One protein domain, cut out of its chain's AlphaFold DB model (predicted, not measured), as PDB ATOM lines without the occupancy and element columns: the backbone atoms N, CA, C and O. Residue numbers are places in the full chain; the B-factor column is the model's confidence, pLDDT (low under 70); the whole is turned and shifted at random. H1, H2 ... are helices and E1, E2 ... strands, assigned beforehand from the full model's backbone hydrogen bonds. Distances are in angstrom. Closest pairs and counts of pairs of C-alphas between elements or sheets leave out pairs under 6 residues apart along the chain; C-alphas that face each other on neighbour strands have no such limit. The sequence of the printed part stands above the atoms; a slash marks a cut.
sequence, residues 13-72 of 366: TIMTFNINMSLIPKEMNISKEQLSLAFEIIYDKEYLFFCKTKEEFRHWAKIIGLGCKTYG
ATOM      1  N   THR A  13     -12.625 -55.534 -28.434       64.94
ATOM      2  CA  THR A  13     -14.084 -55.307 -28.509       64.94
ATOM      3  C   THR A  13     -14.579 -53.973 -27.940       64.94
ATOM      4  O   THR A  13     -15.730 -53.613 -28.170       64.94
ATOM      5  N   ILE A  14     -13.759 -53.275 -27.156       70.44
ATOM      6  CA  ILE A  14     -14.140 -52.032 -26.458       70.44
ATOM      7  C   ILE A  14     -13.278 -50.836 -26.859       70.44
ATOM      8  O   ILE A  14     -13.505 -49.738 -26.368       70.44
ATOM      9  N   MET A  15     -12.296 -51.040 -27.734       79.56
ATOM     10  CA  MET A  15     -11.488 -49.958 -28.282       79.56
ATOM     11  C   MET A  15     -12.233 -49.295 -29.432       79.56
ATOM     12  O   MET A  15     -12.911 -49.983 -30.205       79.56
ATOM     13  N   THR A  16     -12.039 -47.988 -29.568       82.75
ATOM     14  CA  THR A  16     -12.461 -47.245 -30.755       82.75
ATOM     15  C   THR A  16     -11.226 -46.867 -31.560       82.75
ATOM     16  O   THR A  16     -10.271 -46.320 -31.019       82.75
ATOM     17  N   PHE A  17     -11.226 -47.224 -32.836       86.38
ATOM     18  CA  PHE A  17     -10.152 -46.991 -33.787       86.38
ATOM     19  C   PHE A  17     -10.572 -45.891 -34.756       86.38
ATOM     20  O   PHE A  17     -11.588 -46.027 -35.438       86.38
ATOM     21  N   ASN A  18      -9.797 -44.817 -34.810       84.12
ATOM     22  CA  ASN A  18     -10.066 -43.655 -35.641       84.12
ATOM     23  C   ASN A  18      -8.871 -43.399 -36.572       84.12
ATOM     24  O   ASN A  18      -7.719 -43.390 -36.144       84.12
ATOM     25  N   ILE A  19      -9.148 -43.213 -37.861       83.38
ATOM     26  CA  ILE A  19      -8.151 -42.829 -38.872       83.38
ATOM     27  C   ILE A  19      -8.339 -41.360 -39.271       83.38
ATOM     28  O   ILE A  19      -7.411 -40.717 -39.759       83.38
ATOM     29  N   ASN A  20      -9.532 -40.805 -39.053       75.12
ATOM     30  CA  ASN A  20      -9.828 -39.432 -39.407       75.12
ATOM     31  C   ASN A  20      -9.198 -38.473 -38.385       75.12
ATOM     32  O   ASN A  20      -9.732 -38.221 -37.304       75.12
ATOM     33  N   MET A  21      -8.061 -37.898 -38.779       71.00
ATOM     34  CA  MET A  21      -7.280 -36.955 -37.973       71.00
ATOM     35  C   MET A  21      -7.771 -35.515 -38.015       71.00
ATOM     36  O   MET A  21      -7.103 -34.628 -37.487       71.00
ATOM     37  N   SER A  22      -8.929 -35.251 -38.625       63.00
ATOM     38  CA  SER A  22      -9.500 -33.899 -38.670       63.00
ATOM     39  C   SER A  22      -9.825 -33.324 -37.284       63.00
ATOM     40  O   SER A  22      -9.921 -32.104 -37.149       63.00
ATOM     41  N   LEU A  23      -9.934 -34.186 -36.268       55.62
ATOM     42  CA  LEU A  23     -10.200 -33.824 -34.876       55.62
ATOM     43  C   LEU A  23      -8.929 -33.589 -34.037       55.62
ATOM     44  O   LEU A  23      -9.045 -33.123 -32.905       55.62
ATOM     45  N   ILE A  24      -7.724 -33.863 -34.563       60.88
ATOM     46  CA  ILE A  24      -6.484 -33.590 -33.821       60.88
ATOM     47  C   ILE A  24      -6.306 -32.069 -33.666       60.88
ATOM     48  O   ILE A  24      -6.377 -31.340 -34.663       60.88
ATOM     49  N   PRO A  25      -6.019 -31.566 -32.448       57.53
ATOM     50  CA  PRO A  25      -5.729 -30.155 -32.230       57.53
ATOM     51  C   PRO A  25      -4.597 -29.670 -33.143       57.53
ATOM     52  O   PRO A  25      -3.493 -30.218 -33.139       57.53
ATOM     53  N   LYS A  26      -4.847 -28.588 -33.894       58.31
ATOM     54  CA  LYS A  26      -3.873 -27.966 -34.820       58.31
ATOM     55  C   LYS A  26      -2.592 -27.463 -34.137       58.31
ATOM     56  O   LYS A  26      -1.661 -27.044 -34.814       58.31
ATOM     57  N   GLU A  27      -2.571 -27.467 -32.810       56.53
ATOM     58  CA  GLU A  27      -1.473 -27.030 -31.951       56.53
ATOM     59  C   GLU A  27      -0.295 -28.016 -31.940       56.53
ATOM     60  O   GLU A  27       0.827 -27.632 -31.605       56.53
ATOM     61  N   MET A  28      -0.507 -29.278 -32.335       65.38
ATOM     62  CA  MET A  28       0.604 -30.198 -32.567       65.38
ATOM     63  C   MET A  28       1.248 -29.883 -33.926       65.38
ATOM     64  O   MET A  28       0.602 -30.015 -34.962       65.38
ATOM     65  N   ASN A  29       2.531 -29.498 -33.935       70.00
ATOM     66  CA  ASN A  29       3.349 -29.259 -35.139       70.00
ATOM     67  C   ASN A  29       3.617 -30.559 -35.938       70.00
ATOM     68  O   ASN A  29       4.762 -30.975 -36.105       70.00
ATOM     69  N   ILE A  30       2.567 -31.231 -36.404       77.69
ATOM     70  CA  ILE A  30       2.633 -32.483 -37.162       77.69
ATOM     71  C   ILE A  30       2.424 -32.159 -38.643       77.69
ATOM     72  O   ILE A  30       1.481 -31.457 -39.015       77.69
ATOM     73  N   SER A  31       3.299 -32.669 -39.509       82.12
ATOM     74  CA  SER A  31       3.159 -32.462 -40.952       82.12
ATOM     75  C   SER A  31       1.977 -33.256 -41.527       82.12
ATOM     76  O   SER A  31       1.574 -34.292 -40.997       82.12
ATOM     77  N   LYS A  32       1.437 -32.820 -42.675       79.44
ATOM     78  CA  LYS A  32       0.380 -33.570 -43.384       79.44
ATOM     79  C   LYS A  32       0.812 -34.989 -43.770       79.44
ATOM     80  O   LYS A  32      -0.012 -35.895 -43.783       79.44
ATOM     81  N   GLU A  33       2.093 -35.181 -44.078       82.50
ATOM     82  CA  GLU A  33       2.657 -36.496 -44.404       82.50
ATOM     83  C   GLU A  33       2.693 -37.413 -43.184       82.50
ATOM     84  O   GLU A  33       2.358 -38.586 -43.291       82.50
ATOM     85  N   GLN A  34       3.028 -36.877 -42.011       81.56
ATOM     86  CA  GLN A  34       2.980 -37.644 -40.769       81.56
ATOM     87  C   GLN A  34       1.542 -38.010 -40.393       81.56
ATOM     88  O   GLN A  34       1.297 -39.138 -39.975       81.56
ATOM     89  N   LEU A  35       0.587 -37.094 -40.590       82.88
ATOM     90  CA  LEU A  35      -0.834 -37.360 -40.343       82.88
ATOM     91  C   LEU A  35      -1.413 -38.423 -41.285       82.88
ATOM     92  O   LEU A  35      -2.277 -39.184 -40.864       82.88
ATOM     93  N   SER A  36      -0.935 -38.519 -42.532       83.94
ATOM     94  CA  SER A  36      -1.415 -39.543 -43.477       83.94
ATOM     95  C   SER A  36      -0.971 -40.967 -43.119       83.94
ATOM     96  O   SER A  36      -1.536 -41.933 -43.630       83.94
ATOM     97  N   LEU A  37       0.015 -41.095 -42.226       88.69
ATOM     98  CA  LEU A  37       0.520 -42.354 -41.678       88.69
ATOM     99  C   LEU A  37       0.214 -42.498 -40.182       88.69
ATOM    100  O   LEU A  37       0.835 -43.318 -39.502       88.69
ATOM    101  N   ALA A  38      -0.720 -41.702 -39.660       87.94
ATOM    102  CA  ALA A  38      -1.115 -41.736 -38.263       87.94
ATOM    103  C   ALA A  38      -2.500 -42.360 -38.084       87.94
ATOM    104  O   ALA A  38      -3.385 -42.202 -38.920       87.94
ATOM    105  N   PHE A  39      -2.696 -43.045 -36.960       88.75
ATOM    106  CA  PHE A  39      -4.010 -43.504 -36.512       88.75
ATOM    107  C   PHE A  39      -4.168 -43.314 -35.002       88.75
ATOM    108  O   PHE A  39      -3.191 -43.250 -34.253       88.75
ATOM    109  N   GLU A  40      -5.412 -43.242 -34.556       87.06
ATOM    110  CA  GLU A  40      -5.789 -42.977 -33.181       87.06
ATOM    111  C   GLU A  40      -6.525 -44.187 -32.609       87.06
ATOM    112  O   GLU A  40      -7.345 -44.841 -33.261       87.06
ATOM    113  N   ILE A  41      -6.212 -44.493 -31.356       86.19
ATOM    114  CA  ILE A  41      -6.907 -45.500 -30.569       86.19
ATOM    115  C   ILE A  41      -7.427 -44.840 -29.302       86.19
ATOM    116  O   ILE A  41      -6.649 -44.357 -28.480       86.19
ATOM    117  N   ILE A  42      -8.739 -44.912 -29.108       82.44
ATOM    118  CA  ILE A  42      -9.408 -44.451 -27.897       82.44
ATOM    119  C   ILE A  42      -9.755 -45.669 -27.045       82.44
ATOM    120  O   ILE A  42     -10.437 -46.604 -27.486       82.44
ATOM    121  N   TYR A  43      -9.257 -45.660 -25.812       80.94
ATOM    122  CA  TYR A  43      -9.482 -46.712 -24.829       80.94
ATOM    123  C   TYR A  43      -9.717 -46.111 -23.433       80.94
ATOM    124  O   TYR A  43     -10.796 -45.595 -23.160       80.94
ATOM    125  N   ASP A  44      -8.733 -46.167 -22.534       75.38
ATOM    126  CA  ASP A  44      -8.744 -45.469 -21.243       75.38
ATOM    127  C   ASP A  44      -8.210 -44.035 -21.350       75.38
ATOM    128  O   ASP A  44      -8.429 -43.226 -20.441       75.38
ATOM    129  N   LYS A  45      -7.515 -43.761 -22.455       76.81
ATOM    130  CA  LYS A  45      -6.993 -42.485 -22.937       76.81
ATOM    131  C   LYS A  45      -7.010 -42.494 -24.468       76.81
ATOM    132  O   LYS A  45      -7.265 -43.535 -25.082       76.81
ATOM    133  N   GLU A  46      -6.695 -41.350 -25.053       81.44
ATOM    134  CA  GLU A  46      -6.355 -41.218 -26.467       81.44
ATOM    135  C   GLU A  46      -4.890 -41.598 -26.693       81.44
ATOM    136  O   GLU A  46      -3.988 -41.166 -25.967       81.44
ATOM    137  N   TYR A  47      -4.655 -42.431 -27.701       84.31
ATOM    138  CA  TYR A  47      -3.329 -42.841 -28.134       84.31
ATOM    139  C   TYR A  47      -3.162 -42.533 -29.614       84.31
ATOM    140  O   TYR A  47      -3.861 -43.108 -30.447       84.31
ATOM    141  N   LEU A  48      -2.189 -41.683 -29.933       85.88
ATOM    142  CA  LEU A  48      -1.804 -41.376 -31.303       85.88
ATOM    143  C   LEU A  48      -0.593 -42.221 -31.706       85.88
ATOM    144  O   LEU A  48       0.443 -42.206 -31.037       85.88
ATOM    145  N   PHE A  49      -0.728 -42.957 -32.804       87.69
ATOM    146  CA  PHE A  49       0.320 -43.798 -33.368       87.69
ATOM    147  C   PHE A  49       0.781 -43.231 -34.702       87.69
ATOM    148  O   PHE A  49      -0.037 -42.784 -35.499       87.69
ATOM    149  N   PHE A  50       2.087 -43.312 -34.955       87.94
ATOM    150  CA  PHE A  50       2.705 -42.927 -36.220       87.94
ATOM    151  C   PHE A  50       3.412 -44.134 -36.823       87.94
ATOM    152  O   PHE A  50       4.287 -44.729 -36.188       87.94
ATOM    153  N   CYS A  51       3.041 -44.482 -38.048       89.75
ATOM    154  CA  CYS A  51       3.701 -45.522 -38.819       89.75
ATOM    155  C   CYS A  51       4.872 -44.946 -39.612       89.75
ATOM    156  O   CYS A  51       4.858 -43.791 -40.037       89.75
ATOM    157  N   LYS A  52       5.898 -45.768 -39.829       89.56
ATOM    158  CA  LYS A  52       7.078 -45.390 -40.615       89.56
ATOM    159  C   LYS A  52       6.822 -45.489 -42.111       89.56
ATOM    160  O   LYS A  52       7.425 -44.747 -42.878       89.56
ATOM    161  N   THR A  53       5.972 -46.429 -42.522       90.31
ATOM    162  CA  THR A  53       5.657 -46.672 -43.932       90.31
ATOM    163  C   THR A  53       4.158 -46.849 -44.147       90.31
ATOM    164  O   THR A  53       3.394 -47.121 -43.215       90.31
ATOM    165  N   LYS A  54       3.729 -46.718 -45.406       87.44
ATOM    166  CA  LYS A  54       2.333 -46.915 -45.812       87.44
ATOM    167  C   LYS A  54       1.887 -48.368 -45.635       87.44
ATOM    168  O   LYS A  54       0.730 -48.621 -45.316       87.44
ATOM    169  N   GLU A  55       2.792 -49.323 -45.822       87.19
ATOM    170  CA  GLU A  55       2.550 -50.757 -45.629       87.19
ATOM    171  C   GLU A  55       2.309 -51.064 -44.153       87.19
ATOM    172  O   GLU A  55       1.367 -51.783 -43.826       87.19
ATOM    173  N   GLU A  56       3.111 -50.471 -43.261       90.50
ATOM    174  CA  GLU A  56       2.914 -50.587 -41.816       90.50
ATOM    175  C   GLU A  56       1.563 -49.991 -41.400       90.50
ATOM    176  O   GLU A  56       0.797 -50.645 -40.691       90.50
ATOM    177  N   PHE A  57       1.233 -48.796 -41.897       90.44
ATOM    178  CA  PHE A  57      -0.070 -48.174 -41.657       90.44
ATOM    179  C   PHE A  57      -1.223 -49.072 -42.122       90.44
ATOM    180  O   PHE A  57      -2.126 -49.371 -41.339       90.44
ATOM    181  N   ARG A  58      -1.173 -49.567 -43.366       88.19
ATOM    182  CA  ARG A  58      -2.196 -50.461 -43.932       88.19
ATOM    183  C   ARG A  58      -2.351 -51.742 -43.120       88.19
ATOM    184  O   ARG A  58      -3.472 -52.163 -42.847       88.19
ATOM    185  N   HIS A  59      -1.237 -52.347 -42.712       89.56
ATOM    186  CA  HIS A  59      -1.235 -53.554 -41.895       89.56
ATOM    187  C   HIS A  59      -1.977 -53.336 -40.570       89.56
ATOM    188  O   HIS A  59      -2.888 -54.098 -40.232       89.56
ATOM    189  N   TRP A  60      -1.635 -52.269 -39.844       90.75
ATOM    190  CA  TRP A  60      -2.281 -51.957 -38.572       90.75
ATOM    191  C   TRP A  60      -3.739 -51.544 -38.744       90.75
ATOM    192  O   TRP A  60      -4.593 -52.064 -38.027       90.75
ATOM    193  N   ALA A  61      -4.052 -50.699 -39.725       90.56
ATOM    194  CA  ALA A  61      -5.423 -50.296 -40.017       90.56
ATOM    195  C   ALA A  61      -6.315 -51.495 -40.384       90.56
ATOM    196  O   ALA A  61      -7.449 -51.577 -39.904       90.56
ATOM    197  N   LYS A  62      -5.791 -52.482 -41.131       89.69
ATOM    198  CA  LYS A  62      -6.491 -53.746 -41.406       89.69
ATOM    199  C   LYS A  62      -6.770 -54.531 -40.126       89.69
ATOM    200  O   LYS A  62      -7.919 -54.850 -39.825       89.69
ATOM    201  N   ILE A  63      -5.732 -54.833 -39.347       88.88
ATOM    202  CA  ILE A  63      -5.856 -55.699 -38.165       88.88
ATOM    203  C   ILE A  63      -6.722 -55.058 -37.078       88.88
ATOM    204  O   ILE A  63      -7.581 -55.726 -36.492       88.88
ATOM    205  N   ILE A  64      -6.487 -53.779 -36.786       88.56
ATOM    206  CA  ILE A  64      -7.181 -53.057 -35.720       88.56
ATOM    207  C   ILE A  64      -8.622 -52.779 -36.147       88.56
ATOM    208  O   ILE A  64      -9.537 -53.076 -35.377       88.56
ATOM    209  N   GLY A  65      -8.837 -52.311 -37.382       87.75
ATOM    210  CA  GLY A  65     -10.168 -52.004 -37.909       87.75
ATOM    211  C   GLY A  65     -11.110 -53.207 -37.941       87.75
ATOM    212  O   GLY A  65     -12.288 -53.074 -37.631       87.75
ATOM    213  N   LEU A  66     -10.604 -54.414 -38.220       87.81
ATOM    214  CA  LEU A  66     -11.425 -55.631 -38.186       87.81
ATOM    215  C   LEU A  66     -11.818 -56.067 -36.765       87.81
ATOM    216  O   LEU A  66     -12.837 -56.751 -36.590       87.81
ATOM    217  N   GLY A  67     -11.006 -55.709 -35.766       83.12
ATOM    218  CA  GLY A  67     -11.136 -56.164 -34.383       83.12
ATOM    219  C   GLY A  67     -11.796 -55.174 -33.420       83.12
ATOM    220  O   GLY A  67     -12.219 -55.606 -32.346       83.12
ATOM    221  N   CYS A  68     -11.875 -53.893 -33.782       84.00
ATOM    222  CA  CYS A  68     -12.319 -52.807 -32.906       84.00
ATOM    223  C   CYS A  68     -13.594 -52.131 -33.420       84.00
ATOM    224  O   CYS A  68     -14.020 -52.358 -34.553       84.00
ATOM    225  N   LYS A  69     -14.210 -51.284 -32.586       83.25
ATOM    226  CA  LYS A  69     -15.183 -50.304 -33.084       83.25
ATOM    227  C   LYS A  69     -14.397 -49.295 -33.918       83.25
ATOM    228  O   LYS A  69     -13.323 -48.885 -33.491       83.25
ATOM    229  N   THR A  70     -14.878 -48.920 -35.091       86.31
ATOM    230  CA  THR A  70     -14.187 -47.953 -35.955       86.31
ATOM    231  C   THR A  70     -14.976 -46.660 -36.019       86.31
ATOM    232  O   THR A  70     -16.196 -46.720 -35.995       86.31
ATOM    233  N   TYR A  71     -14.324 -45.508 -36.103       84.38
ATOM    234  CA  TYR A  71     -14.973 -44.214 -36.334       84.38
ATOM    235  C   TYR A  71     -14.653 -43.736 -37.754       84.38
ATOM    236  O   TYR A  71     -13.482 -43.683 -38.122       84.38
ATOM    237  N   GLY A  72     -15.686 -43.463 -38.549       86.50
ATOM    238  CA  GLY A  72     -15.573 -43.127 -39.972       86.50
ATOM    239  C   GLY A  72     -15.592 -44.315 -40.942       86.50
ATOM    240  O   GLY A  72     -15.715 -45.482 -40.546       86.50
TER     241      GLY A  72
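Overview. This is residues 13 to 72 of the 366 residues of the protein "Rho GTPase activating protein, putative" of Entamoeba histolytica (UniProt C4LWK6). A small twisted sheet of four strands has one long helix, H2, lying along one face, two layers in all. The short helix H1 sits at one end of the sheet, and a long loop leads to it from E1, with residues 25 to 31 sticking out. The printed part has 60 residues with two named helices and four named strands, in the order E1, H1, E2, E3, H2, E4. The sheet is mixed, in the order E3, E2, E1, E4; the class is mixed, helices and strands. The whole is compact, with a radius of gyration of the C-alphas of 11.3 A and spans of 32 by 25 by 18 A.

Arrangement. Begin at E1, residues 16 to 18, antiparallel to E2, residues 38 to 42, at 157 degrees; look for N 18 and O 40, 2.9 A apart. E4, residues 69 to 71, is parallel to E1 at 32 degrees, with N 17 and O 69 2.8 A apart. E2 and E3, residues 46 to 50, form a hairpin at 159 degrees, with N 41 and O 47 2.9 A apart; these three pairs are within hydrogen-bond range. H1, residues 32 to 36, only grazes the sheet. H2, residues 54 to 67, is on the sheet at a height of 9.4 A, over E2 and E1. It runs along the strands, at 19 degrees to E2 on the local plane; its closest C-alphas to E1 are those of Gly 65 and Phe 17, 6.5 A apart. E3, H2 and E4 form a split strand-helix-strand unit, two strands of one sheet that follow each other among the strands with a helix between them in the chain and E2 and E1 between them in the sheet, and its crossover is right-handed. Every O i to N i+4 pair is within range in H1, and 9 of 10 in H2.

Along the chain. Find C-alpha 16 at (-12.461, -47.245, -30.755), where E1 begins. E2 is 13.5 A long and E3 13.4 A. H2 runs 19.9 A from C-alpha 54 at (2.333, -46.915, -45.812), and E4 ends at C-alpha 71, (-14.973, -44.214, -36.334).

Size, cuts and confidence. The C-alphas farthest apart, those of Thr 13 and Asn 29, are 32.0 A apart. The printed part has no cut; the link from E1 to H1, 13 residues, is long. Residue 13 and residues 22 to 28 are under pLDDT 70.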